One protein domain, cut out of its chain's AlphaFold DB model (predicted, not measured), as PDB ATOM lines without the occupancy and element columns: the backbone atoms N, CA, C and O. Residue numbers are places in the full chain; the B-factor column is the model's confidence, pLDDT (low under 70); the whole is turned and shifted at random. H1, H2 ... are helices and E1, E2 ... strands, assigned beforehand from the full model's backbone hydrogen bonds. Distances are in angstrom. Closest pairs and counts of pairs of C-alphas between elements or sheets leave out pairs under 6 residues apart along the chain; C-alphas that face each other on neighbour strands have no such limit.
ATOM      1  N   ASP A 226     -12.269 -29.595 -54.074       91.94
ATOM      2  CA  ASP A 226     -11.219 -30.328 -53.377       91.94
ATOM      3  C   ASP A 226     -10.106 -30.743 -54.336       91.94
ATOM      4  O   ASP A 226     -10.327 -31.268 -55.428       91.94
ATOM      5  N   CYS A 227      -8.876 -30.510 -53.900       90.94
ATOM      6  CA  CYS A 227      -7.665 -30.913 -54.578       90.94
ATOM      7  C   CYS A 227      -6.820 -31.759 -53.632       90.94
ATOM      8  O   CYS A 227      -6.258 -31.250 -52.664       90.94
ATOM      9  N   GLU A 228      -6.679 -33.040 -53.946       92.75
ATOM     10  CA  GLU A 228      -5.800 -33.932 -53.199       92.75
ATOM     11  C   GLU A 228      -4.341 -33.760 -53.619       92.75
ATOM     12  O   GLU A 228      -3.996 -33.724 -54.806       92.75
ATOM     13  N   ILE A 229      -3.471 -33.671 -52.621       92.06
ATOM     14  CA  ILE A 229      -2.033 -33.520 -52.768       92.06
ATOM     15  C   ILE A 229      -1.361 -34.603 -51.938       92.06
ATOM     16  O   ILE A 229      -1.429 -34.603 -50.712       92.06
ATOM     17  N   ARG A 230      -0.647 -35.506 -52.608       91.88
ATOM     18  CA  ARG A 230       0.223 -36.467 -51.926       91.88
ATOM     19  C   ARG A 230       1.522 -35.782 -51.520       91.88
ATOM     20  O   ARG A 230       2.198 -35.186 -52.362       91.88
ATOM     21  N   VAL A 231       1.883 -35.887 -50.247       90.00
ATOM     22  CA  VAL A 231       3.135 -35.344 -49.715       90.00
ATOM     23  C   VAL A 231       4.272 -36.276 -50.124       90.00
ATOM     24  O   VAL A 231       4.470 -37.331 -49.532       90.00
ATOM     25  N   ALA A 232       5.005 -35.897 -51.172       86.12
ATOM     26  CA  ALA A 232       6.044 -36.748 -51.752       86.12
ATOM     27  C   ALA A 232       7.274 -36.920 -50.843       86.12
ATOM     28  O   ALA A 232       7.903 -37.973 -50.869       86.12
ATOM     29  N   ASN A 233       7.618 -35.893 -50.056       87.12
ATOM     30  CA  ASN A 233       8.817 -35.874 -49.217       87.12
ATOM     31  C   ASN A 233       8.480 -35.400 -47.794       87.12
ATOM     32  O   ASN A 233       8.704 -34.230 -47.472       87.12
ATOM     33  N   PRO A 234       7.931 -36.274 -46.932       88.00
ATOM     34  CA  PRO A 234       7.720 -35.941 -45.529       88.00
ATOM     35  C   PRO A 234       9.038 -35.512 -44.874       88.00
ATOM     36  O   PRO A 234      10.082 -36.141 -45.044       88.00
ATOM     37  N   GLY A 235       8.984 -34.421 -44.125       81.44
ATOM     38  CA  GLY A 235      10.127 -33.721 -43.555       81.44
ATOM     39  C   GLY A 235      10.653 -32.556 -44.394       81.44
ATOM     40  O   GLY A 235      11.593 -31.892 -43.963       81.44
ATOM     41  N   ARG A 236      10.059 -32.288 -45.566       84.00
ATOM     42  CA  ARG A 236      10.369 -31.131 -46.421       84.00
ATOM     43  C   ARG A 236       9.096 -30.484 -46.961       84.00
ATOM     44  O   ARG A 236       8.063 -31.138 -47.098       84.00
ATOM     45  N   SER A 237       9.178 -29.200 -47.301       85.25
ATOM     46  CA  SER A 237       8.162 -28.543 -48.122       85.25
ATOM     47  C   SER A 237       8.325 -28.958 -49.588       85.25
ATOM     48  O   SER A 237       9.435 -29.140 -50.085       85.25
ATOM     49  N   THR A 238       7.216 -29.168 -50.295       85.25
ATOM     50  CA  THR A 238       7.217 -29.421 -51.742       85.25
ATOM     51  C   THR A 238       6.169 -28.549 -52.420       85.25
ATOM     52  O   THR A 238       4.993 -28.579 -52.057       85.25
ATOM     53  N   THR A 239       6.598 -27.790 -53.428       87.12
ATOM     54  CA  THR A 239       5.703 -27.055 -54.329       87.12
ATOM     55  C   THR A 239       5.045 -28.019 -55.304       87.12
ATOM     56  O   THR A 239       5.705 -28.825 -55.957       87.12
ATOM     57  N   THR A 240       3.729 -27.930 -55.417       86.69
ATOM     58  CA  THR A 240       2.912 -28.846 -56.209       86.69
ATOM     59  C   THR A 240       2.495 -28.198 -57.522       86.69
ATOM     60  O   THR A 240       2.344 -26.980 -57.620       86.69
ATOM     61  N   ALA A 241       2.204 -29.019 -58.533       82.00
ATOM     62  CA  ALA A 241       1.644 -28.548 -59.805       82.00
ATOM     63  C   ALA A 241       0.277 -27.848 -59.651       82.00
ATOM     64  O   ALA A 241      -0.203 -27.203 -60.578       82.00
ATOM     65  N   LYS A 242      -0.357 -27.988 -58.482       81.12
ATOM     66  CA  LYS A 242      -1.651 -27.397 -58.135       81.12
ATOM     67  C   LYS A 242      -1.522 -25.996 -57.535       81.12
ATOM     68  O   LYS A 242      -2.531 -25.420 -57.152       81.12
ATOM     69  N   GLY A 243      -0.303 -25.453 -57.474       86.56
ATOM     70  CA  GLY A 243      -0.052 -24.095 -57.001       86.56
ATOM     71  C   GLY A 243      -0.041 -23.965 -55.480       86.56
ATOM     72  O   GLY A 243      -0.290 -22.873 -54.980       86.56
ATOM     73  N   PHE A 244       0.245 -25.051 -54.758       88.94
ATOM     74  CA  PHE A 244       0.434 -25.041 -53.306       88.94
ATOM     75  C   PHE A 244       1.774 -25.649 -52.916       88.94
ATOM     76  O   PHE A 244       2.182 -26.673 -53.463       88.94
ATOM     77  N   THR A 245       2.421 -25.045 -51.935       90.19
ATOM     78  CA  THR A 245       3.554 -25.576 -51.196       90.19
ATOM     79  C   THR A 245       3.016 -26.270 -49.954       90.19
ATOM     80  O   THR A 245       2.348 -25.650 -49.128       90.19
ATOM     81  N   VAL A 246       3.283 -27.568 -49.840       90.75
ATOM     82  CA  VAL A 246       2.842 -28.391 -48.709       90.75
ATOM     83  C   VAL A 246       4.067 -28.939 -47.996       90.75
ATOM     84  O   VAL A 246       4.943 -29.514 -48.640       90.75
ATOM     85  N   GLY A 247       4.137 -28.750 -46.683       90.25
ATOM     86  CA  GLY A 247       5.170 -29.316 -45.827       90.25
ATOM     87  C   GLY A 247       4.565 -30.225 -44.772       90.25
ATOM     88  O   GLY A 247       3.506 -29.931 -44.229       90.25
ATOM     89  N   LEU A 248       5.251 -31.325 -44.471       91.25
ATOM     90  CA  LEU A 248       4.980 -32.147 -43.295       91.25
ATOM     91  C   LEU A 248       6.258 -32.202 -42.475       91.25
ATOM     92  O   LEU A 248       7.271 -32.681 -42.969       91.25
ATOM     93  N   GLN A 249       6.225 -31.714 -41.246       90.56
ATOM     94  CA  GLN A 249       7.351 -31.725 -40.322       90.56
ATOM     95  C   GLN A 249       6.997 -32.529 -39.075       90.56
ATOM     96  O   GLN A 249       5.831 -32.710 -38.732       90.56
ATOM     97  N   SER A 250       8.014 -33.032 -38.386       90.88
ATOM     98  CA  SER A 250       7.846 -33.717 -37.108       90.88
ATOM     99  C   SER A 250       8.734 -33.076 -36.047       90.88
ATOM    100  O   SER A 250       9.868 -32.653 -36.313       90.88
ATOM    101  N   SER A 251       8.220 -32.998 -34.822       90.19
ATOM    102  CA  SER A 251       8.940 -32.422 -33.689       90.19
ATOM    103  C   SER A 251       8.869 -33.335 -32.458       90.19
ATOM    104  O   SER A 251       7.840 -33.983 -32.221       90.19
ATOM    105  N   PRO A 252       9.968 -33.435 -31.679       90.50
ATOM    106  CA  PRO A 252       9.976 -34.141 -30.401       90.50
ATOM    107  C   PRO A 252       9.261 -33.371 -29.286       90.50
ATOM    108  O   PRO A 252       9.004 -33.939 -28.225       90.50
ATOM    109  N   ASP A 253       8.916 -32.103 -29.507       87.31
ATOM    110  CA  ASP A 253       8.260 -31.287 -28.498       87.31
ATOM    111  C   ASP A 253       6.779 -31.635 -28.377       87.31
ATOM    112  O   ASP A 253       6.053 -31.789 -29.360       87.31
ATOM    113  N   SER A 254       6.293 -31.720 -27.140       82.06
ATOM    114  CA  SER A 254       4.857 -31.849 -26.883       82.06
ATOM    115  C   SER A 254       4.109 -30.566 -27.262       82.06
ATOM    116  O   SER A 254       4.637 -29.472 -27.071       82.06
ATOM    117  N   CYS A 255       2.847 -30.669 -27.688       71.56
ATOM    118  CA  CYS A 255       1.987 -29.523 -28.033       71.56
ATOM    119  C   CYS A 255       1.557 -28.639 -26.837       71.56
ATOM    120  O   CYS A 255       0.502 -28.011 -26.893       71.56
ATOM    121  N   LYS A 256       2.294 -28.609 -25.718       74.69
ATOM    122  CA  LYS A 256       1.868 -27.881 -24.510       74.69
ATOM    123  C   LYS A 256       1.748 -26.382 -24.803       74.69
ATOM    124  O   LYS A 256       2.747 -25.726 -25.068       74.69
ATOM    125  N   GLY A 257       0.525 -25.859 -24.732       62.44
ATOM    126  CA  GLY A 257       0.230 -24.425 -24.837       62.44
ATOM    127  C   GLY A 257       0.213 -23.849 -26.255       62.44
ATOM    128  O   GLY A 257      -0.135 -22.685 -26.421       62.44
ATOM    129  N   LEU A 258       0.537 -24.638 -27.282       58.78
ATOM    130  CA  LEU A 258       0.349 -24.218 -28.667       58.78
ATOM    131  C   LEU A 258      -1.092 -24.524 -29.068       58.78
ATOM    132  O   LEU A 258      -1.545 -25.667 -28.964       58.78
ATOM    133  N   GLY A 259      -1.813 -23.503 -29.535       65.75
ATOM    134  CA  GLY A 259      -3.042 -23.733 -30.284       65.75
ATOM    135  C   GLY A 259      -2.750 -24.719 -31.415       65.75
ATOM    136  O   GLY A 259      -1.679 -24.672 -32.022       65.75
ATOM    137  N   ARG A 260      -3.684 -25.630 -31.699       73.19
ATOM    138  CA  ARG A 260      -3.528 -26.624 -32.779       73.19
ATOM    139  C   ARG A 260      -3.342 -25.978 -34.163       73.19
ATOM    140  O   ARG A 260      -2.914 -26.643 -35.102       73.19
ATOM    141  N   HIS A 261      -3.609 -24.678 -34.276       73.25
ATOM    142  CA  HIS A 261      -3.357 -23.888 -35.466       73.25
ATOM    143  C   HIS A 261      -2.438 -22.714 -35.197       73.25
ATOM    144  O   HIS A 261      -2.574 -21.987 -34.209       73.25
ATOM    145  N   ARG A 262      -1.551 -22.490 -36.160       77.75
ATOM    146  CA  ARG A 262      -0.774 -21.269 -36.264       77.75
ATOM    147  C   ARG A 262      -0.900 -20.736 -37.681       77.75
ATOM    148  O   ARG A 262      -0.735 -21.464 -38.659       77.75
ATOM    149  N   ILE A 263      -1.201 -19.449 -37.757       77.19
ATOM    150  CA  ILE A 263      -0.945 -18.665 -38.950       77.19
ATOM    151  C   ILE A 263       0.574 -18.493 -39.006       77.19
ATOM    152  O   ILE A 263       1.155 -17.841 -38.132       77.19
ATOM    153  N   THR A 264       1.213 -19.160 -39.959       69.19
ATOM    154  CA  THR A 264       2.675 -19.196 -40.052       69.19
ATOM    155  C   THR A 264       3.107 -18.182 -41.091       69.19
ATOM    156  O   THR A 264       2.646 -18.236 -42.229       69.19
ATOM    157  N   GLU A 265       3.958 -17.251 -40.669       65.12
ATOM    158  CA  GLU A 265       4.677 -16.327 -41.537       65.12
ATOM    159  C   GLU A 265       5.929 -17.070 -42.001       65.12
ATOM    160  O   GLU A 265       6.889 -17.170 -41.256       65.12
ATOM    161  N   ASP A 266       5.838 -17.650 -43.191       63.69
ATOM    162  CA  ASP A 266       6.871 -18.393 -43.913       63.69
ATOM    163  C   ASP A 266       7.298 -19.746 -43.301       63.69
ATOM    164  O   ASP A 266       7.896 -19.800 -42.228       63.69
ATOM    165  N   PRO A 267       7.039 -20.882 -43.976       58.16
ATOM    166  CA  PRO A 267       7.653 -22.150 -43.595       58.16
ATOM    167  C   PRO A 267       9.166 -22.190 -43.870       58.16
ATOM    168  O   PRO A 267       9.816 -23.109 -43.377       58.16
ATOM    169  N   GLU A 268       9.715 -21.261 -44.668       58.94
ATOM    170  CA  GLU A 268      11.154 -21.192 -44.968       58.94
ATOM    171  C   GLU A 268      11.957 -20.511 -43.855       58.94
ATOM    172  O   GLU A 268      13.073 -20.940 -43.602       58.94
ATOM    173  N   ASP A 269      11.370 -19.565 -43.108       54.53
ATOM    174  CA  ASP A 269      12.028 -18.904 -41.962       54.53
ATOM    175  C   ASP A 269      12.171 -19.842 -40.734       54.53
ATOM    176  O   ASP A 269      12.695 -19.449 -39.690       54.53
ATOM    177  N   ALA A 270      11.736 -21.105 -40.836       56.22
ATOM    178  CA  ALA A 270      12.067 -22.172 -39.885       56.22
ATOM    179  C   ALA A 270      13.505 -22.705 -40.105       56.22
ATOM    180  O   ALA A 270      13.732 -23.918 -40.086       56.22
ATOM    181  N   ASP A 271      14.443 -21.786 -40.357       47.06
ATOM    182  CA  ASP A 271      15.857 -22.028 -40.639       47.06
ATOM    183  C   ASP A 271      16.574 -22.766 -39.481       47.06
ATOM    184  O   ASP A 271      16.327 -22.525 -38.299       47.06
ATOM    185  N   ASP A 272      17.513 -23.633 -39.884       49.34
ATOM    186  CA  ASP A 272      18.612 -24.287 -39.142       49.34
ATOM    187  C   ASP A 272      18.390 -25.564 -38.307       49.34
ATOM    188  O   ASP A 272      19.381 -26.188 -37.908       49.34
ATOM    189  N   ASP A 273      17.168 -26.065 -38.116       58.34
ATOM    190  CA  ASP A 273      16.998 -27.386 -37.490       58.34
ATOM    191  C   ASP A 273      17.223 -28.529 -38.498       58.34
ATOM    192  O   ASP A 273      16.746 -28.493 -39.634       58.34
ATOM    193  N   GLU A 274      17.946 -29.579 -38.075       65.50
ATOM    194  CA  GLU A 274      18.197 -30.789 -38.875       65.50
ATOM    195  C   GLU A 274      16.929 -31.241 -39.628       65.50
ATOM    196  O   GLU A 274      15.854 -31.326 -39.013       65.50
ATOM    197  N   PRO A 275      17.040 -31.588 -40.930       71.06
ATOM    198  CA  PRO A 275      15.895 -31.984 -41.739       71.06
ATOM    199  C   PRO A 275      15.086 -33.050 -41.002       71.06
ATOM    200  O   PRO A 275      15.602 -34.093 -40.590       71.06
ATOM    201  N   SER A 276      13.792 -32.782 -40.793       72.62
ATOM    202  CA  SER A 276      12.980 -33.649 -39.936       72.62
ATOM    203  C   SER A 276      12.718 -35.023 -40.559       72.62
ATOM    204  O   SER A 276      12.223 -35.912 -39.871       72.62
ATOM    205  N   ASP A 277      13.064 -35.217 -41.836       76.31
ATOM    206  CA  ASP A 277      12.924 -36.476 -42.577       76.31
ATOM    207  C   ASP A 277      13.623 -37.660 -41.869       76.31
ATOM    208  O   ASP A 277      13.115 -38.788 -41.890       76.31
ATOM    209  N   GLY A 278      14.722 -37.396 -41.153       82.50
ATOM    210  CA  GLY A 278      15.501 -38.376 -40.396       82.50
ATOM    211  C   GLY A 278      14.995 -38.693 -38.983       82.50
ATOM    212  O   GLY A 278      15.493 -39.645 -38.370       82.50
ATOM    213  N   LYS A 279      14.019 -37.945 -38.446       89.94
ATOM    214  CA  LYS A 279      13.563 -38.108 -37.054       89.94
ATOM    215  C   LYS A 279      12.807 -39.428 -36.879       89.94
ATOM    216  O   LYS A 279      11.850 -39.704 -37.604       89.94
ATOM    217  N   LEU A 280      13.235 -40.223 -35.894       93.75
ATOM    218  CA  LEU A 280      12.597 -41.489 -35.511       93.75
ATOM    219  C   LEU A 280      11.221 -41.240 -34.887       93.75
ATOM    220  O   LEU A 280      11.128 -40.482 -33.918       93.75
ATOM    221  N   LEU A 281      10.186 -41.943 -35.354       93.81
ATOM    222  CA  LEU A 281       8.802 -41.733 -34.903       93.81
ATOM    223  C   LEU A 281       8.612 -41.954 -33.395       93.81
ATOM    224  O   LEU A 281       7.848 -41.231 -32.764       93.81
ATOM    225  N   ARG A 282       9.388 -42.844 -32.764       95.00
ATOM    226  CA  ARG A 282       9.380 -43.018 -31.296       95.00
ATOM    227  C   ARG A 282       9.775 -41.771 -30.503       95.00
ATOM    228  O   ARG A 282       9.424 -41.634 -29.330       95.00
ATOM    229  N   LYS A 283      10.535 -40.861 -31.119       94.44
ATOM    230  CA  LYS A 283      10.935 -39.577 -30.525       94.44
ATOM    231  C   LYS A 283       9.991 -38.440 -30.904       94.44
ATOM    232  O   LYS A 283      10.059 -37.394 -30.276       94.44
ATOM    233  N   VAL A 284       9.127 -38.632 -31.896       93.25
ATOM    234  CA  VAL A 284       8.163 -37.618 -32.325       93.25
ATOM    235  C   VAL A 284       7.062 -37.498 -31.274       93.25
ATOM    236  O   VAL A 284       6.618 -38.489 -30.690       93.25
ATOM    237  N   ARG A 285       6.647 -36.268 -30.987       93.31
ATOM    238  CA  ARG A 285       5.514 -35.955 -30.106       93.31
ATOM    239  C   ARG A 285       4.461 -35.114 -30.804       93.31
ATOM    240  O   ARG A 285       3.315 -35.111 -30.357       93.31
ATOM    241  N   ARG A 286       4.816 -34.464 -31.914       91.25
ATOM    242  CA  ARG A 286       3.870 -33.768 -32.779       91.25
ATOM    243  C   ARG A 286       4.260 -33.829 -34.251       91.25
ATOM    244  O   ARG A 286       5.446 -33.875 -34.580       91.25
ATOM    245  N   ILE A 287       3.249 -33.815 -35.109       90.44
ATOM    246  CA  ILE A 287       3.368 -33.658 -36.560       90.44
ATOM    247  C   ILE A 287       2.816 -32.279 -36.906       90.44
ATOM    248  O   ILE A 287       1.821 -31.847 -36.334       90.44
ATOM    249  N   GLU A 288       3.462 -31.576 -37.820       90.94
ATOM    250  CA  GLU A 288       3.031 -30.273 -38.308       90.94
ATOM    251  C   GLU A 288       2.817 -30.365 -39.811       90.94
ATOM    252  O   GLU A 288       3.715 -30.789 -40.535       90.94
ATOM    253  N   VAL A 289       1.638 -29.983 -40.294       89.94
ATOM    254  CA  VAL A 289       1.367 -29.887 -41.728       89.94
ATOM    255  C   VAL A 289       1.111 -28.441 -42.081       89.94
ATOM    256  O   VAL A 289       0.152 -27.841 -41.600       89.94
ATOM    257  N   SER A 290       1.983 -27.888 -42.913       90.00
ATOM    258  CA  SER A 290       1.882 -26.533 -43.425       90.00
ATOM    259  C   SER A 290       1.382 -26.552 -44.862       90.00
ATOM    260  O   SER A 290       1.796 -27.368 -45.686       90.00
ATOM    261  N   THR A 291       0.475 -25.632 -45.168       89.44
ATOM    262  CA  THR A 291       0.002 -25.383 -46.529       89.44
ATOM    263  C   THR A 291       0.145 -23.904 -46.837       89.44
ATOM    264  O   THR A 291      -0.250 -23.066 -46.027       89.44
ATOM    265  N   LEU A 292       0.711 -23.581 -47.997       88.50
ATOM    266  CA  LEU A 292       0.931 -22.215 -48.465       88.50
ATOM    267  C   LEU A 292       0.646 -22.143 -49.976       88.50
ATOM    268  O   LEU A 292       1.088 -23.030 -50.701       88.50
ATOM    269  N   PRO A 293      -0.041 -21.120 -50.503       87.81
ATOM    270  CA  PRO A 293      -0.136 -20.908 -51.948       87.81
ATOM    271  C   PRO A 293       1.245 -20.633 -52.567       87.81
ATOM    272  O   PRO A 293       2.016 -19.824 -52.061       87.81
ATOM    273  N   SER A 294       1.581 -21.286 -53.680       81.12
ATOM    274  CA  SER A 294       2.908 -21.177 -54.311       81.12
ATOM    275  C   SER A 294       3.118 -19.880 -55.090       81.12
ATOM    276  O   SER A 294       4.258 -19.454 -55.273       81.12
ATOM    277  N   LYS A 295       2.042 -19.241 -55.571       71.25
ATOM    278  CA  LYS A 295       2.131 -17.925 -56.215       71.25
ATOM    279  C   LYS A 295       2.294 -16.846 -55.136       71.25
ATOM    280  O   LYS A 295       1.311 -16.347 -54.597       71.25
ATOM    281  N   ARG A 296       3.543 -16.464 -54.850       63.41
ATOM    282  CA  ARG A 296       3.900 -15.329 -53.978       63.41
ATOM    283  C   ARG A 296       3.714 -13.992 -54.706       63.41
ATOM    284  O   ARG A 296       4.682 -13.286 -54.969       63.41
ATOM    285  N   HIS A 297       2.486 -13.655 -55.097       61.44
ATOM    286  CA  HIS A 297       2.202 -12.275 -55.494       61.44
ATOM    287  C   HIS A 297       1.832 -11.478 -54.244       61.44
ATOM    288  O   HIS A 297       0.958 -11.888 -53.484       61.44
ATOM    289  N   ASN A 298       2.451 -10.310 -54.064       62.75
ATOM    290  CA  ASN A 298       2.202  -9.409 -52.929       62.75
ATOM    291  C   ASN A 298       0.752  -8.903 -52.870       62.75
ATOM    292  O   ASN A 298       0.346  -8.272 -51.905       62.75
ATOM    293  N   GLU A 299      -0.054  -9.202 -53.885       69.25
ATOM    294  CA  GLU A 299      -1.472  -8.867 -53.965       69.25
ATOM    295  C   GLU A 299      -2.350 -10.089 -54.265       69.25
ATOM    296  O   GLU A 299      -3.513  -9.924 -54.644       69.25
ATOM    297  N   ALA A 300      -1.795 -11.302 -54.121       79.19
ATOM    298  CA  ALA A 300      -2.507 -12.544 -54.381       79.19
ATOM    299  C   ALA A 300      -3.782 -12.593 -53.546       79.19
ATOM    300  O   ALA A 300      -3.776 -12.332 -52.338       79.19
ATOM    301  N   LEU A 301      -4.868 -12.936 -54.221       89.56
ATOM    302  CA  LEU A 301      -6.154 -13.134 -53.605       89.56
ATOM    303  C   LEU A 301      -6.397 -14.632 -53.510       89.56
ATOM    304  O   LEU A 301      -6.298 -15.334 -54.500       89.56
ATOM    305  N   PHE A 302      -6.678 -15.150 -52.323       91.75
ATOM    306  CA  PHE A 302      -6.979 -16.571 -52.184       91.75
ATOM    307  C   PHE A 302      -7.866 -16.823 -50.980       91.75
ATOM    308  O   PHE A 302      -7.851 -16.073 -50.006       91.75
ATOM    309  N   CYS A 303      -8.615 -17.919 -51.039       93.69
ATOM    310  CA  CYS A 303      -9.338 -18.470 -49.911       93.69
ATOM    311  C   CYS A 303      -9.391 -19.992 -50.051       93.69
ATOM    312  O   CYS A 303      -9.878 -20.515 -51.060       93.69
ATOM    313  N   TYR A 304      -8.869 -20.703 -49.058       93.38
ATOM    314  CA  TYR A 304      -8.892 -22.160 -49.035       93.38
ATOM    315  C   TYR A 304      -8.949 -22.681 -47.602       93.38
ATOM    316  O   TYR A 304      -8.409 -22.065 -46.689       93.38
ATOM    317  N   SER A 305      -9.562 -23.837 -47.400       91.75
ATOM    318  CA  SER A 305      -9.347 -24.668 -46.215       91.75
ATOM    319  C   SER A 305      -8.547 -25.904 -46.623       91.75
ATOM    320  O   SER A 305      -8.319 -26.151 -47.809       91.75
ATOM    321  N   PHE A 306      -8.048 -26.675 -45.667       89.06
ATOM    322  CA  PHE A 306      -7.446 -27.966 -45.987       89.06
ATOM    323  C   PHE A 306      -7.758 -28.982 -44.906       89.06
ATOM    324  O   PHE A 306      -8.043 -28.618 -43.770       89.06
ATOM    325  N   ARG A 307      -7.709 -30.251 -45.294       89.00
ATOM    326  CA  ARG A 307      -7.779 -31.430 -44.440       89.00
ATOM    327  C   ARG A 307      -6.509 -32.234 -44.651       89.00
ATOM    328  O   ARG A 307      -5.948 -32.233 -45.747       89.00
ATOM    329  N   THR A 308      -6.082 -32.935 -43.618       86.88
ATOM    330  CA  THR A 308      -4.917 -33.811 -43.698       86.88
ATOM    331  C   THR A 308      -5.331 -35.199 -43.258       86.88
ATOM    332  O   THR A 308      -5.911 -35.369 -42.187       86.88
ATOM    333  N   SER A 309      -4.970 -36.189 -44.061       88.81
ATOM    334  CA  SER A 309      -4.933 -37.581 -43.646       88.81
ATOM    335  C   SER A 309      -3.512 -38.106 -43.784       88.81
ATOM    336  O   SER A 309      -2.753 -37.709 -44.675       88.81
ATOM    337  N   TYR A 310      -3.115 -38.993 -42.882       87.94
ATOM    338  CA  TYR A 310      -1.855 -39.701 -43.015       87.94
ATOM    339  C   TYR A 310      -1.999 -41.161 -42.629       87.94
ATOM    340  O   TYR A 310      -2.770 -41.536 -41.744       87.94
ATOM    341  N   SER A 311      -1.214 -41.985 -43.309       89.44
ATOM    342  CA  SER A 311      -1.051 -43.393 -43.024       89.44
ATOM    343  C   SER A 311       0.415 -43.713 -42.762       89.44
ATOM    344  O   SER A 311       1.332 -43.136 -43.354       89.44
ATOM    345  N   ILE A 312       0.650 -44.619 -41.819       88.25
ATOM    346  CA  ILE A 312       1.990 -45.084 -41.465       88.25
ATOM    347  C   ILE A 312       1.953 -46.603 -41.403       88.25
ATOM    348  O   ILE A 312       1.228 -47.188 -40.589       88.25
ATOM    349  N   ASP A 313       2.747 -47.237 -42.263       85.38
ATOM    350  CA  ASP A 313       2.931 -48.681 -42.227       85.38
ATOM    351  C   ASP A 313       3.694 -49.064 -40.956       85.38
ATOM    352  O   ASP A 313       4.798 -48.584 -40.676       85.38
ATOM    353  N   CYS A 314       3.060 -49.907 -40.153       83.88
ATOM    354  CA  CYS A 314       3.617 -50.423 -38.922       83.88
ATOM    355  C   CYS A 314       4.155 -51.845 -39.121       83.88
ATOM    356  O   CYS A 314       4.579 -52.447 -38.145       83.88
ATOM    357  N   GLY A 315       4.135 -52.434 -40.315       79.12
ATOM    358  CA  GLY A 315       4.412 -53.860 -40.484       79.12
ATOM    359  C   GLY A 315       3.397 -54.746 -39.749       79.12
ATOM    360  O   GLY A 315       2.456 -54.261 -39.118       79.12
ATOM    361  N   ASP A 316       3.581 -56.066 -39.828       82.12
ATOM    362  CA  ASP A 316       2.655 -57.064 -39.260       82.12
ATOM    363  C   ASP A 316       1.192 -56.864 -39.711       82.12
ATOM    364  O   ASP A 316       0.264 -57.027 -38.916       82.12
ATOM    365  N   ASP A 317       0.994 -56.436 -40.964       80.75
ATOM    366  CA  ASP A 317      -0.301 -56.063 -41.555       80.75
ATOM    367  C   ASP A 317      -1.071 -54.978 -40.769       80.75
ATOM    368  O   ASP A 317      -2.294 -54.855 -40.874       80.75
ATOM    369  N   LYS A 318      -0.364 -54.164 -39.972       86.12
ATOM    370  CA  LYS A 318      -0.936 -53.032 -39.236       86.12
ATOM    371  C   LYS A 318      -0.583 -51.720 -39.918       86.12
ATOM    372  O   LYS A 318       0.576 -51.430 -40.199       86.12
ATOM    373  N   THR A 319      -1.583 -50.867 -40.073       88.50
ATOM    374  CA  THR A 319      -1.412 -49.493 -40.544       88.50
ATOM    375  C   THR A 319      -2.096 -48.563 -39.561       88.50
ATOM    376  O   THR A 319      -3.241 -48.799 -39.169       88.50
ATOM    377  N   ILE A 320      -1.397 -47.511 -39.145       86.50
ATOM    378  CA  ILE A 320      -2.030 -46.395 -38.445       86.50
ATOM    379  C   ILE A 320      -2.577 -45.479 -39.523       86.50
ATOM    380  O   ILE A 320      -1.797 -44.968 -40.320       86.50
ATOM    381  N   ASN A 321      -3.893 -45.294 -39.543       87.56
ATOM    382  CA  ASN A 321      -4.560 -44.312 -40.383       87.56
ATOM    383  C   ASN A 321      -5.170 -43.267 -39.460       87.56
ATOM    384  O   ASN A 321      -6.043 -43.591 -38.655       87.56
ATOM    385  N   GLU A 322      -4.703 -42.035 -39.579       85.25
ATOM    386  CA  GLU A 322      -5.343 -40.896 -38.946       85.25
ATOM    387  C   GLU A 322      -5.913 -40.010 -40.042       85.25
ATOM    388  O   GLU A 322      -5.205 -39.499 -40.912       85.25
ATOM    389  N   GLU A 323      -7.227 -39.865 -40.001       82.25
ATOM    390  CA  GLU A 323      -7.931 -38.818 -40.709       82.25
ATOM    391  C   GLU A 323      -8.314 -37.804 -39.647       82.25
ATOM    392  O   GLU A 323      -9.109 -38.108 -38.752       82.25
ATOM    393  N   ASP A 324      -7.687 -36.630 -39.685       69.62
ATOM    394  CA  ASP A 324      -8.106 -35.593 -38.764       69.62
ATOM    395  C   ASP A 324      -9.339 -34.910 -39.344       69.62
ATOM    396  O   ASP A 324      -9.286 -34.203 -40.359       69.62
ATOM    397  N   ASN A 325     -10.462 -35.128 -38.668       62.28
ATOM    398  CA  ASN A 325     -11.626 -34.279 -38.801       62.28
ATOM    399  C   ASN A 325     -11.229 -32.933 -38.203       62.28
ATOM    400  O   ASN A 325     -11.294 -32.749 -36.991       62.28
ATOM    401  N   ASN A 326     -10.739 -32.063 -39.090       57.00
ATOM    402  CA  ASN A 326     -10.393 -30.661 -38.903       57.00
ATOM    403  C   ASN A 326     -10.980 -30.007 -37.651       57.00
ATOM    404  O   ASN A 326     -12.131 -30.233 -37.284       57.00
ATOM    405  N   ILE A 327     -10.247 -29.040 -37.104       60.59
ATOM    406  CA  ILE A 327     -10.832 -28.098 -36.151       60.59
ATOM    407  C   ILE A 327     -11.863 -27.264 -36.890       60.59
ATOM    408  O   ILE A 327     -11.568 -26.292 -37.591       60.59
ATOM    409  N   ALA A 328     -13.086 -27.740 -36.743       64.00
ATOM    410  CA  ALA A 328     -14.289 -26.968 -36.654       64.00
ATOM    411  C   ALA A 328     -13.981 -25.573 -36.102       64.00
ATOM    412  O   ALA A 328     -13.562 -25.430 -34.953       64.00
ATOM    413  N   MET A 329     -14.235 -24.536 -36.894       75.38
ATOM    414  CA  MET A 329     -14.791 -23.347 -36.271       75.38
ATOM    415  C   MET A 329     -16.026 -23.809 -35.479       75.38
ATOM    416  O   MET A 329     -16.738 -24.709 -35.924       75.38
ATOM    417  N   ASP A 330     -16.294 -23.207 -34.324       78.38
ATOM    418  CA  ASP A 330     -17.539 -23.473 -33.580       78.38
ATOM    419  C   ASP A 330     -18.784 -23.081 -34.405       78.38
ATOM    420  O   ASP A 330     -19.908 -23.439 -34.065       78.38
ATOM    421  N   HIS A 331     -18.574 -22.384 -35.524       84.62
ATOM    422  CA  HIS A 331     -19.564 -22.095 -36.535       84.62
ATOM    423  C   HIS A 331     -19.911 -23.374 -37.291       84.62
ATOM    424  O   HIS A 331     -19.073 -24.013 -37.937       84.62
ATOM    425  N   VAL A 332     -21.193 -23.699 -37.244       87.38
ATOM    426  CA  VAL A 332     -21.799 -24.800 -37.977       87.38
ATOM    427  C   VAL A 332     -22.329 -24.262 -39.299       87.38
ATOM    428  O   VAL A 332     -23.027 -23.249 -39.319       87.38
ATOM    429  N   ASP A 333     -21.978 -24.917 -40.406       85.62
ATOM    430  CA  ASP A 333     -22.548 -24.602 -41.713       85.62
ATOM    431  C   ASP A 333     -24.072 -24.809 -41.615       85.62
ATOM    432  O   ASP A 333     -24.516 -25.937 -41.367       85.62
ATOM    433  N   PRO A 334     -24.881 -23.747 -41.786       83.75
ATOM    434  CA  PRO A 334     -26.314 -23.785 -41.507       83.75
ATOM    435  C   PRO A 334     -27.091 -24.750 -42.413       83.75
ATOM    436  O   PRO A 334     -28.243 -25.061 -42.125       83.75
ATOM    437  N   GLU A 335     -26.488 -25.209 -43.510       80.38
ATOM    438  CA  GLU A 335     -27.129 -26.072 -44.505       80.38
ATOM    439  C   GLU A 335     -26.774 -27.543 -44.297       80.38
ATOM    440  O   GLU A 335     -27.599 -28.425 -44.523       80.38
ATOM    441  N   THR A 336     -25.534 -27.820 -43.889       83.31
ATOM    442  CA  THR A 336     -25.048 -29.200 -43.720       83.31
ATOM    443  C   THR A 336     -25.050 -29.670 -42.270       83.31
ATOM    444  O   THR A 336     -24.834 -30.856 -42.032       83.31
ATOM    445  N   ASP A 337     -25.252 -28.756 -41.315       85.06
ATOM    446  CA  ASP A 337     -25.088 -28.981 -39.870       85.06
ATOM    447  C   ASP A 337     -23.680 -29.498 -39.493       85.06
ATOM    448  O   ASP A 337     -23.415 -29.943 -38.376       85.06
ATOM    449  N   ALA A 338     -22.733 -29.431 -40.436       86.06
ATOM    450  CA  ALA A 338     -21.347 -29.796 -40.222       86.06
ATOM    451  C   ALA A 338     -20.570 -28.577 -39.738       86.06
ATOM    452  O   ALA A 338     -20.745 -27.460 -40.228       86.06
ATOM    453  N   SER A 339     -19.650 -28.787 -38.804       85.12
ATOM    454  CA  SER A 339     -18.741 -27.722 -38.410       85.12
ATOM    455  C   SER A 339     -17.910 -27.242 -39.595       85.12
ATOM    456  O   SER A 339     -17.313 -28.041 -40.325       85.12
ATOM    457  N   MET A 340     -17.835 -25.927 -39.769       86.38
ATOM    458  CA  MET A 340     -17.044 -25.346 -40.841       86.38
ATOM    459  C   MET A 340     -15.558 -25.484 -40.564       86.38
ATOM    460  O   MET A 340     -15.090 -25.281 -39.446       86.38
ATOM    461  N   HIS A 341     -14.778 -25.737 -41.608       85.88
ATOM    462  CA  HIS A 341     -13.333 -25.750 -41.460       85.88
ATOM    463  C   HIS A 341     -12.792 -24.337 -41.314       85.88
ATOM    464  O   HIS A 341     -13.204 -23.413 -42.025       85.88
ATOM    465  N   MET A 342     -11.783 -24.197 -40.461       85.81
ATOM    466  CA  MET A 342     -10.924 -23.028 -40.514       85.81
ATOM    467  C   MET A 342     -10.323 -22.895 -41.922       85.81
ATOM    468  O   MET A 342      -9.910 -23.877 -42.547       85.81
ATOM    469  N   PHE A 343     -10.282 -21.670 -42.429       89.88
ATOM    470  CA  PHE A 343      -9.793 -21.359 -43.764       89.88
ATOM    471  C   PHE A 343      -8.711 -20.284 -43.696       89.88
ATOM    472  O   PHE A 343      -8.724 -19.422 -42.822       89.88
ATOM    473  N   SER A 344      -7.780 -20.348 -44.639       90.69
ATOM    474  CA  SER A 344      -6.792 -19.315 -44.911       90.69
ATOM    475  C   SER A 344      -7.331 -18.348 -45.950       90.69
ATOM    476  O   SER A 344      -8.016 -18.764 -46.891       90.69
ATOM    477  N   LEU A 345      -6.987 -17.068 -45.816       92.56
ATOM    478  CA  LEU A 345      -7.279 -16.072 -46.835       92.56
ATOM    479  C   LEU A 345      -6.118 -15.099 -47.048       92.56
ATOM    480  O   LEU A 345      -5.370 -14.777 -46.124       92.56
ATOM    481  N   GLY A 346      -6.009 -14.610 -48.280       91.62
ATOM    482  CA  GLY A 346      -5.066 -13.577 -48.693       91.62
ATOM    483  C   GLY A 346      -5.795 -12.426 -49.373       91.62
ATOM    484  O   GLY A 346      -6.589 -12.650 -50.287       91.62
ATOM    485  N   VAL A 347      -5.537 -11.200 -48.922       91.94
ATOM    486  CA  VAL A 347      -6.035  -9.959 -49.519       91.94
ATOM    487  C   VAL A 347      -5.031  -8.831 -49.266       91.94
ATOM    488  O   VAL A 347      -4.549  -8.664 -48.150       91.94
ATOM    489  N   LEU A 348      -4.693  -8.048 -50.297       90.50
ATOM    490  CA  LEU A 348      -3.851  -6.842 -50.159       90.50
ATOM    491  C   LEU A 348      -2.526  -7.081 -49.394       90.50
ATOM    492  O   LEU A 348      -2.170  -6.343 -48.474       90.50
ATOM    493  N   GLY A 349      -1.810  -8.153 -49.737       86.62
ATOM    494  CA  GLY A 349      -0.530  -8.497 -49.105       86.62
ATOM    495  C   GLY A 349      -0.640  -9.183 -47.750       86.62
ATOM    496  O   GLY A 349       0.375  -9.634 -47.225       86.62
ATOM    497  N   SER A 350      -1.856  -9.397 -47.232       81.88
ATOM    498  CA  SER A 350      -2.064 -10.222 -46.037       81.88
ATOM    499  C   SER A 350      -1.656 -11.681 -46.229       81.88
ATOM    500  O   SER A 350      -1.648 -12.425 -45.258       81.88
ATOM    501  N   GLY A 351      -1.378 -12.095 -47.470       66.25
ATOM    502  CA  GLY A 351      -1.058 -13.461 -47.868       66.25
ATOM    503  C   GLY A 351       0.425 -13.741 -48.136       66.25
ATOM    504  O   GLY A 351       0.767 -14.905 -48.307       66.25
ATOM    505  N   GLU A 352       1.300 -12.723 -48.181       62.03
ATOM    506  CA  GLU A 352       2.647 -12.815 -48.795       62.03
ATOM    507  C   GLU A 352       3.522 -13.952 -48.232       62.03
ATOM    508  O   GLU A 352       4.358 -14.507 -48.939       62.03
ATOM    509  N   ARG A 353       3.283 -14.347 -46.977       65.56
ATOM    510  CA  ARG A 353       3.985 -15.447 -46.294       65.56
ATOM    511  C   ARG A 353       3.052 -16.403 -45.566       65.56
ATOM    512  O   ARG A 353       3.486 -17.152 -44.703       65.56
ATOM    513  N   MET A 354       1.757 -16.327 -45.837       68.75
ATOM    514  CA  MET A 354       0.761 -16.801 -44.887       68.75
ATOM    515  C   MET A 354       0.234 -18.162 -45.279       68.75
ATOM    516  O   MET A 354      -0.650 -18.307 -46.125       68.75
ATOM    517  N   GLY A 355       0.819 -19.160 -44.632       76.12
ATOM    518  CA  GLY A 355       0.307 -20.510 -44.637       76.12
ATOM    519  C   GLY A 355      -0.541 -20.770 -43.405       76.12
ATOM    520  O   GLY A 355      -0.531 -20.020 -42.423       76.12
ATOM    521  N   VAL A 356      -1.249 -21.887 -43.434       82.38
ATOM    522  CA  VAL A 356      -1.823 -22.449 -42.218       82.38
ATOM    523  C   VAL A 356      -1.012 -23.682 -41.874       82.38
ATOM    524  O   VAL A 356      -0.890 -24.601 -42.686       82.38
ATOM    525  N   THR A 357      -0.454 -23.675 -40.667       86.06
ATOM    526  CA  THR A 357       0.174 -24.850 -40.073       86.06
ATOM    527  C   THR A 357      -0.806 -25.477 -39.094       86.06
ATOM    528  O   THR A 357      -1.265 -24.832 -38.146       86.06
ATOM    529  N   HIS A 358      -1.123 -26.744 -39.326       84.88
ATOM    530  CA  HIS A 358      -1.857 -27.581 -38.389       84.88
ATOM    531  C   HIS A 358      -0.859 -28.422 -37.594       84.88
ATOM    532  O   HIS A 358      -0.034 -29.121 -38.177       84.88
ATOM    533  N   VAL A 359      -0.925 -28.327 -36.268       86.31
ATOM    534  CA  VAL A 359      -0.099 -29.075 -35.322       86.31
ATOM    535  C   VAL A 359      -0.922 -30.196 -34.679       86.31
ATOM    536  O   VAL A 359      -1.853 -29.938 -33.914       86.31
ATOM    537  N   PHE A 360      -0.530 -31.442 -34.931       84.12
ATOM    538  CA  PHE A 360      -1.172 -32.652 -34.422       84.12
ATOM    539  C   PHE A 360      -0.339 -33.276 -33.299       84.12
ATOM    540  O   PHE A 360       0.866 -33.476 -33.477       84.12
ATOM    541  N   PRO A 361      -0.931 -33.645 -32.149       87.38
ATOM    542  CA  PRO A 361      -0.234 -34.455 -31.159       87.38
ATOM    543  C   PRO A 361      -0.043 -35.884 -31.685       87.38
ATOM    544  O   PRO A 361      -1.012 -36.598 -31.923       87.38
ATOM    545  N   PHE A 362       1.204 -36.339 -31.797       89.88
ATOM    546  CA  PHE A 362       1.520 -37.685 -32.270       89.88
ATOM    547  C   PHE A 362       1.476 -38.693 -31.115       89.88
ATOM    548  O   PHE A 362       2.445 -38.890 -30.369       89.88
ATOM    549  N   LYS A 363       0.315 -39.330 -30.942       89.94
ATOM    550  CA  LYS A 363       0.042 -40.245 -29.819       89.94
ATOM    551  C   LYS A 363       0.576 -41.662 -30.029       89.94
ATOM    552  O   LYS A 363       0.664 -42.414 -29.069       89.94
ATOM    553  N   HIS A 364       0.967 -42.014 -31.251       90.50
ATOM    554  CA  HIS A 364       1.380 -43.376 -31.593       90.50
ATOM    555  C   HIS A 364       2.885 -43.628 -31.494       90.50
ATOM    556  O   HIS A 364       3.354 -44.665 -31.949       90.50
ATOM    557  N   HIS A 365       3.657 -42.722 -30.896       90.38
ATOM    558  CA  HIS A 365       5.108 -42.885 -30.776       90.38
ATOM    559  C   HIS A 365       5.522 -44.193 -30.078       90.38
ATOM    560  O   HIS A 365       6.535 -44.780 -30.457       90.38
ATOM    561  N   ASP A 366       4.716 -44.694 -29.136       92.19
ATOM    562  CA  ASP A 366       4.959 -45.970 -28.453       92.19
ATOM    563  C   ASP A 366       4.854 -47.185 -29.390       92.19
ATOM    564  O   ASP A 366       5.577 -48.160 -29.208       92.19
ATOM    565  N   ALA A 367       4.044 -47.115 -30.455       90.19
ATOM    566  CA  ALA A 367       3.943 -48.181 -31.461       90.19
ATOM    567  C   ALA A 367       5.232 -48.359 -32.293       90.19
ATOM    568  O   ALA A 367       5.359 -49.311 -33.066       90.19
ATOM    569  N   PHE A 368       6.194 -47.444 -32.133       91.94
ATOM    570  CA  PHE A 368       7.473 -47.434 -32.834       91.94
ATOM    571  C   PHE A 368       8.681 -47.539 -31.886       91.94
ATOM    572  O   PHE A 368       9.807 -47.325 -32.334       91.94
ATOM    573  N   SER A 369       8.492 -47.857 -30.595       91.56
ATOM    574  CA  SER A 369       9.565 -47.908 -29.579       91.56
ATOM    575  C   SER A 369      10.780 -48.736 -30.015       91.56
ATOM    576  O   SER A 369      11.926 -48.284 -29.885       91.56
ATOM    577  N   ASP A 370      10.508 -49.891 -30.623       91.75
ATOM    578  CA  ASP A 370      11.498 -50.896 -31.028       91.75
ATOM    579  C   ASP A 370      11.818 -50.851 -32.529       91.75
ATOM    580  O   ASP A 370      12.398 -51.786 -33.081       91.75
ATOM    581  N   ARG A 371      11.419 -49.774 -33.216       90.19
ATOM    582  CA  ARG A 371      11.500 -49.656 -34.676       90.19
ATOM    583  C   ARG A 371      12.340 -48.462 -35.103       90.19
ATOM    584  O   ARG A 371      12.412 -47.438 -34.423       90.19
ATOM    585  N   GLU A 372      12.954 -48.589 -36.276       93.56
ATOM    586  CA  GLU A 372      13.724 -47.513 -36.914       93.56
ATOM    587  C   GLU A 372      12.893 -46.674 -37.896       93.56
ATOM    588  O   GLU A 372      13.461 -45.966 -38.724       93.56
ATOM    589  N   THR A 373      11.558 -46.732 -37.807       93.38
ATOM    590  CA  THR A 373      10.650 -45.951 -38.657       93.38
ATOM    591  C   THR A 373      10.887 -44.454 -38.461       93.38
ATOM    592  O   THR A 373      10.943 -43.947 -37.332       93.38
ATOM    593  N   LYS A 374      11.042 -43.742 -39.572       94.25
ATOM    594  CA  LYS A 374      11.374 -42.320 -39.643       94.25
ATOM    595  C   LYS A 374      10.204 -41.517 -40.197       94.25
ATOM    596  O   LYS A 374       9.256 -42.051 -40.758       94.25
ATOM    597  N   THR A 375      10.305 -40.200 -40.074       91.31
ATOM    598  CA  THR A 375       9.302 -39.259 -40.597       91.31
ATOM    599  C   THR A 375       9.105 -39.409 -42.102       91.31
ATOM    600  O   THR A 375       7.970 -39.371 -42.562       91.31
ATOM    601  N   LYS A 376      10.176 -39.664 -42.864       92.50
ATOM    602  CA  LYS A 376      10.095 -39.928 -44.311       92.50
ATOM    603  C   LYS A 376       9.221 -41.133 -44.701       92.50
ATOM    604  O   LYS A 376       8.865 -41.244 -45.868       92.50
ATOM    605  N   ASP A 377       8.915 -42.030 -43.760       90.75
ATOM    606  CA  ASP A 377       8.112 -43.235 -44.008       90.75
ATOM    607  C   ASP A 377       6.597 -42.964 -43.853       90.75
ATOM    608  O   ASP A 377       5.777 -43.844 -44.113       90.75
ATOM    609  N   ILE A 378       6.207 -41.748 -43.443       91.62
ATOM    610  CA  ILE A 378       4.807 -41.317 -43.353       91.62
ATOM    611  C   ILE A 378       4.246 -41.102 -44.764       91.62
ATOM    612  O   ILE A 378       4.773 -40.307 -45.535       91.62
ATOM    613  N   GLN A 379       3.124 -41.734 -45.093       92.25
ATOM    614  CA  GLN A 379       2.379 -41.438 -46.314       92.25
ATOM    615  C   GLN A 379       1.263 -40.452 -45.979       92.25
ATOM    616  O   GLN A 379       0.266 -40.817 -45.368       92.25
ATOM    617  N   ALA A 380       1.422 -39.187 -46.358       90.50
ATOM    618  CA  ALA A 380       0.419 -38.162 -46.081       90.50
ATOM    619  C   ALA A 380      -0.274 -37.679 -47.355       90.50
ATOM    620  O   ALA A 380       0.354 -37.489 -48.402       90.50
ATOM    621  N   THR A 381      -1.576 -37.440 -47.232       91.88
ATOM    622  CA  THR A 381      -2.397 -36.772 -48.235       91.88
ATOM    623  C   THR A 381      -3.000 -35.523 -47.609       91.88
ATOM    624  O   THR A 381      -3.605 -35.559 -46.541       91.88
ATOM    625  N   VAL A 382      -2.816 -34.394 -48.279       91.56
ATOM    626  CA  VAL A 382      -3.426 -33.121 -47.912       91.56
ATOM    627  C   VAL A 382      -4.493 -32.805 -48.945       91.56
ATOM    628  O   VAL A 382      -4.196 -32.673 -50.129       91.56
ATOM    629  N   THR A 383      -5.732 -32.674 -48.498       92.69
ATOM    630  CA  THR A 383      -6.853 -32.259 -49.337       92.69
ATOM    631  C   THR A 383      -7.054 -30.768 -49.155       92.69
ATOM    632  O   THR A 383      -7.489 -30.323 -48.096       92.69
ATOM    633  N   ILE A 384      -6.729 -29.982 -50.176       91.69
ATOM    634  CA  ILE A 384      -6.935 -28.534 -50.175       91.69
ATOM    635  C   ILE A 384      -8.284 -28.227 -50.807       91.69
ATOM    636  O   ILE A 384      -8.514 -28.534 -51.975       91.69
ATOM    637  N   ARG A 385      -9.149 -27.573 -50.042       93.12
ATOM    638  CA  ARG A 385     -10.473 -27.127 -50.451       93.12
ATOM    639  C   ARG A 385     -10.419 -25.664 -50.866       93.12
ATOM    640  O   ARG A 385     -10.335 -24.772 -50.027       93.12
ATOM    641  N   GLN A 386     -10.458 -25.404 -52.166       93.31
ATOM    642  CA  GLN A 386     -10.507 -24.051 -52.714       93.31
ATOM    643  C   GLN A 386     -11.932 -23.499 -52.677       93.31
ATOM    644  O   GLN A 386     -12.893 -24.219 -52.954       93.31
ATOM    645  N   LEU A 387     -12.060 -22.206 -52.370       94.94
ATOM    646  CA  LEU A 387     -13.340 -21.546 -52.115       94.94
ATOM    647  C   LEU A 387     -13.524 -20.371 -53.090       94.94
ATOM    648  O   LEU A 387     -13.395 -19.207 -52.701       94.94
TER     649      LEU A 387
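Overview. This is residues 226 to 387 of the 534 residues of an uncharacterized protein of Vitrella brassicaformis (strain CCMP3155) (UniProt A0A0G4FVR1). Two strongly twisted sheets of five strands lie face to face as a sandwich, their strands crossed at 42 degrees: E1, E6, E7, E10 and E12 make one layer, E2, E3, E5, E11 and E4 the other. The small hairpin E8 and E9 lies off to one side, E9 running on into E10, and the short helix H1 is on neither sheet. The printed part has 162 residues, with twelve named strands and one named helix in the order E1 to E11, H1, E12; it is mostly strand, with under half of its residues in named elements. The first sheet is branched, the second runs E2, E3, E5, E11, E4, and both are antiparallel. The whole is compact, with a radius of gyration of the C-alphas of 16.1 A and spans of 50 by 40 by 33 A.

Arrangement. In the branched sheet, E6, residues 302 to 313, has E10, residues 343 to 346, and E7, residues 319 to 323, on one side and E12, residues 378 to 386, on the other side. Within hydrogen-bond range are N 344 and O 304 at 2.7 A, N 310 and O 322 at 2.9 A, and N 307 and O 383 at 2.8 A. E6 and E7 form a hairpin. E1, residues 226 to 230, is the antiparallel neighbour of E12, with N 227 and O 384 2.8 A apart. In the second sheet, E2, residues 237 to 239, and E3, residues 244 to 251, form a hairpin, with N 238 and O 246 2.8 A apart. Next come E5, residues 286 to 293, with N 245 and O 292 2.7 A apart, E11, residues 354 to 361, with N 289 and O 358 2.8 A apart, and the edge strand E4, residues 261 to 265, with N 357 and O 262 3.0 A apart. Between the sheets, the closest C-alphas of E5 and E6 are those of Val 289 and Thr 308, 7.7 A apart. E8, residues 328 to 332, and E9, residues 339 to 341, form a hairpin, with N 329 and O 340 2.8 A apart. H1, residues 365 to 368, is too short for an O i to N i+4 pair; its one O i to N i+3 pair is within range.

Along the chain. E1 begins at C-alpha 226, (-11.219, -30.328, -53.377). E6 is 35.0 A long, E12 24.9 A and E5 23.4 A. E12 ends at C-alpha 386, (-10.507, -24.051, -52.714).

Size, cuts and confidence. The C-alphas of Asp 316 and Leu 348, the two farthest apart, are 51.8 A apart. The printed part has no cut. The link E4 to E5 is long, with 20 residues. Residues 257 to 259, 264 to 274, 296 to 299, 324 to 328 and 351 to 354 have pLDDT under 70.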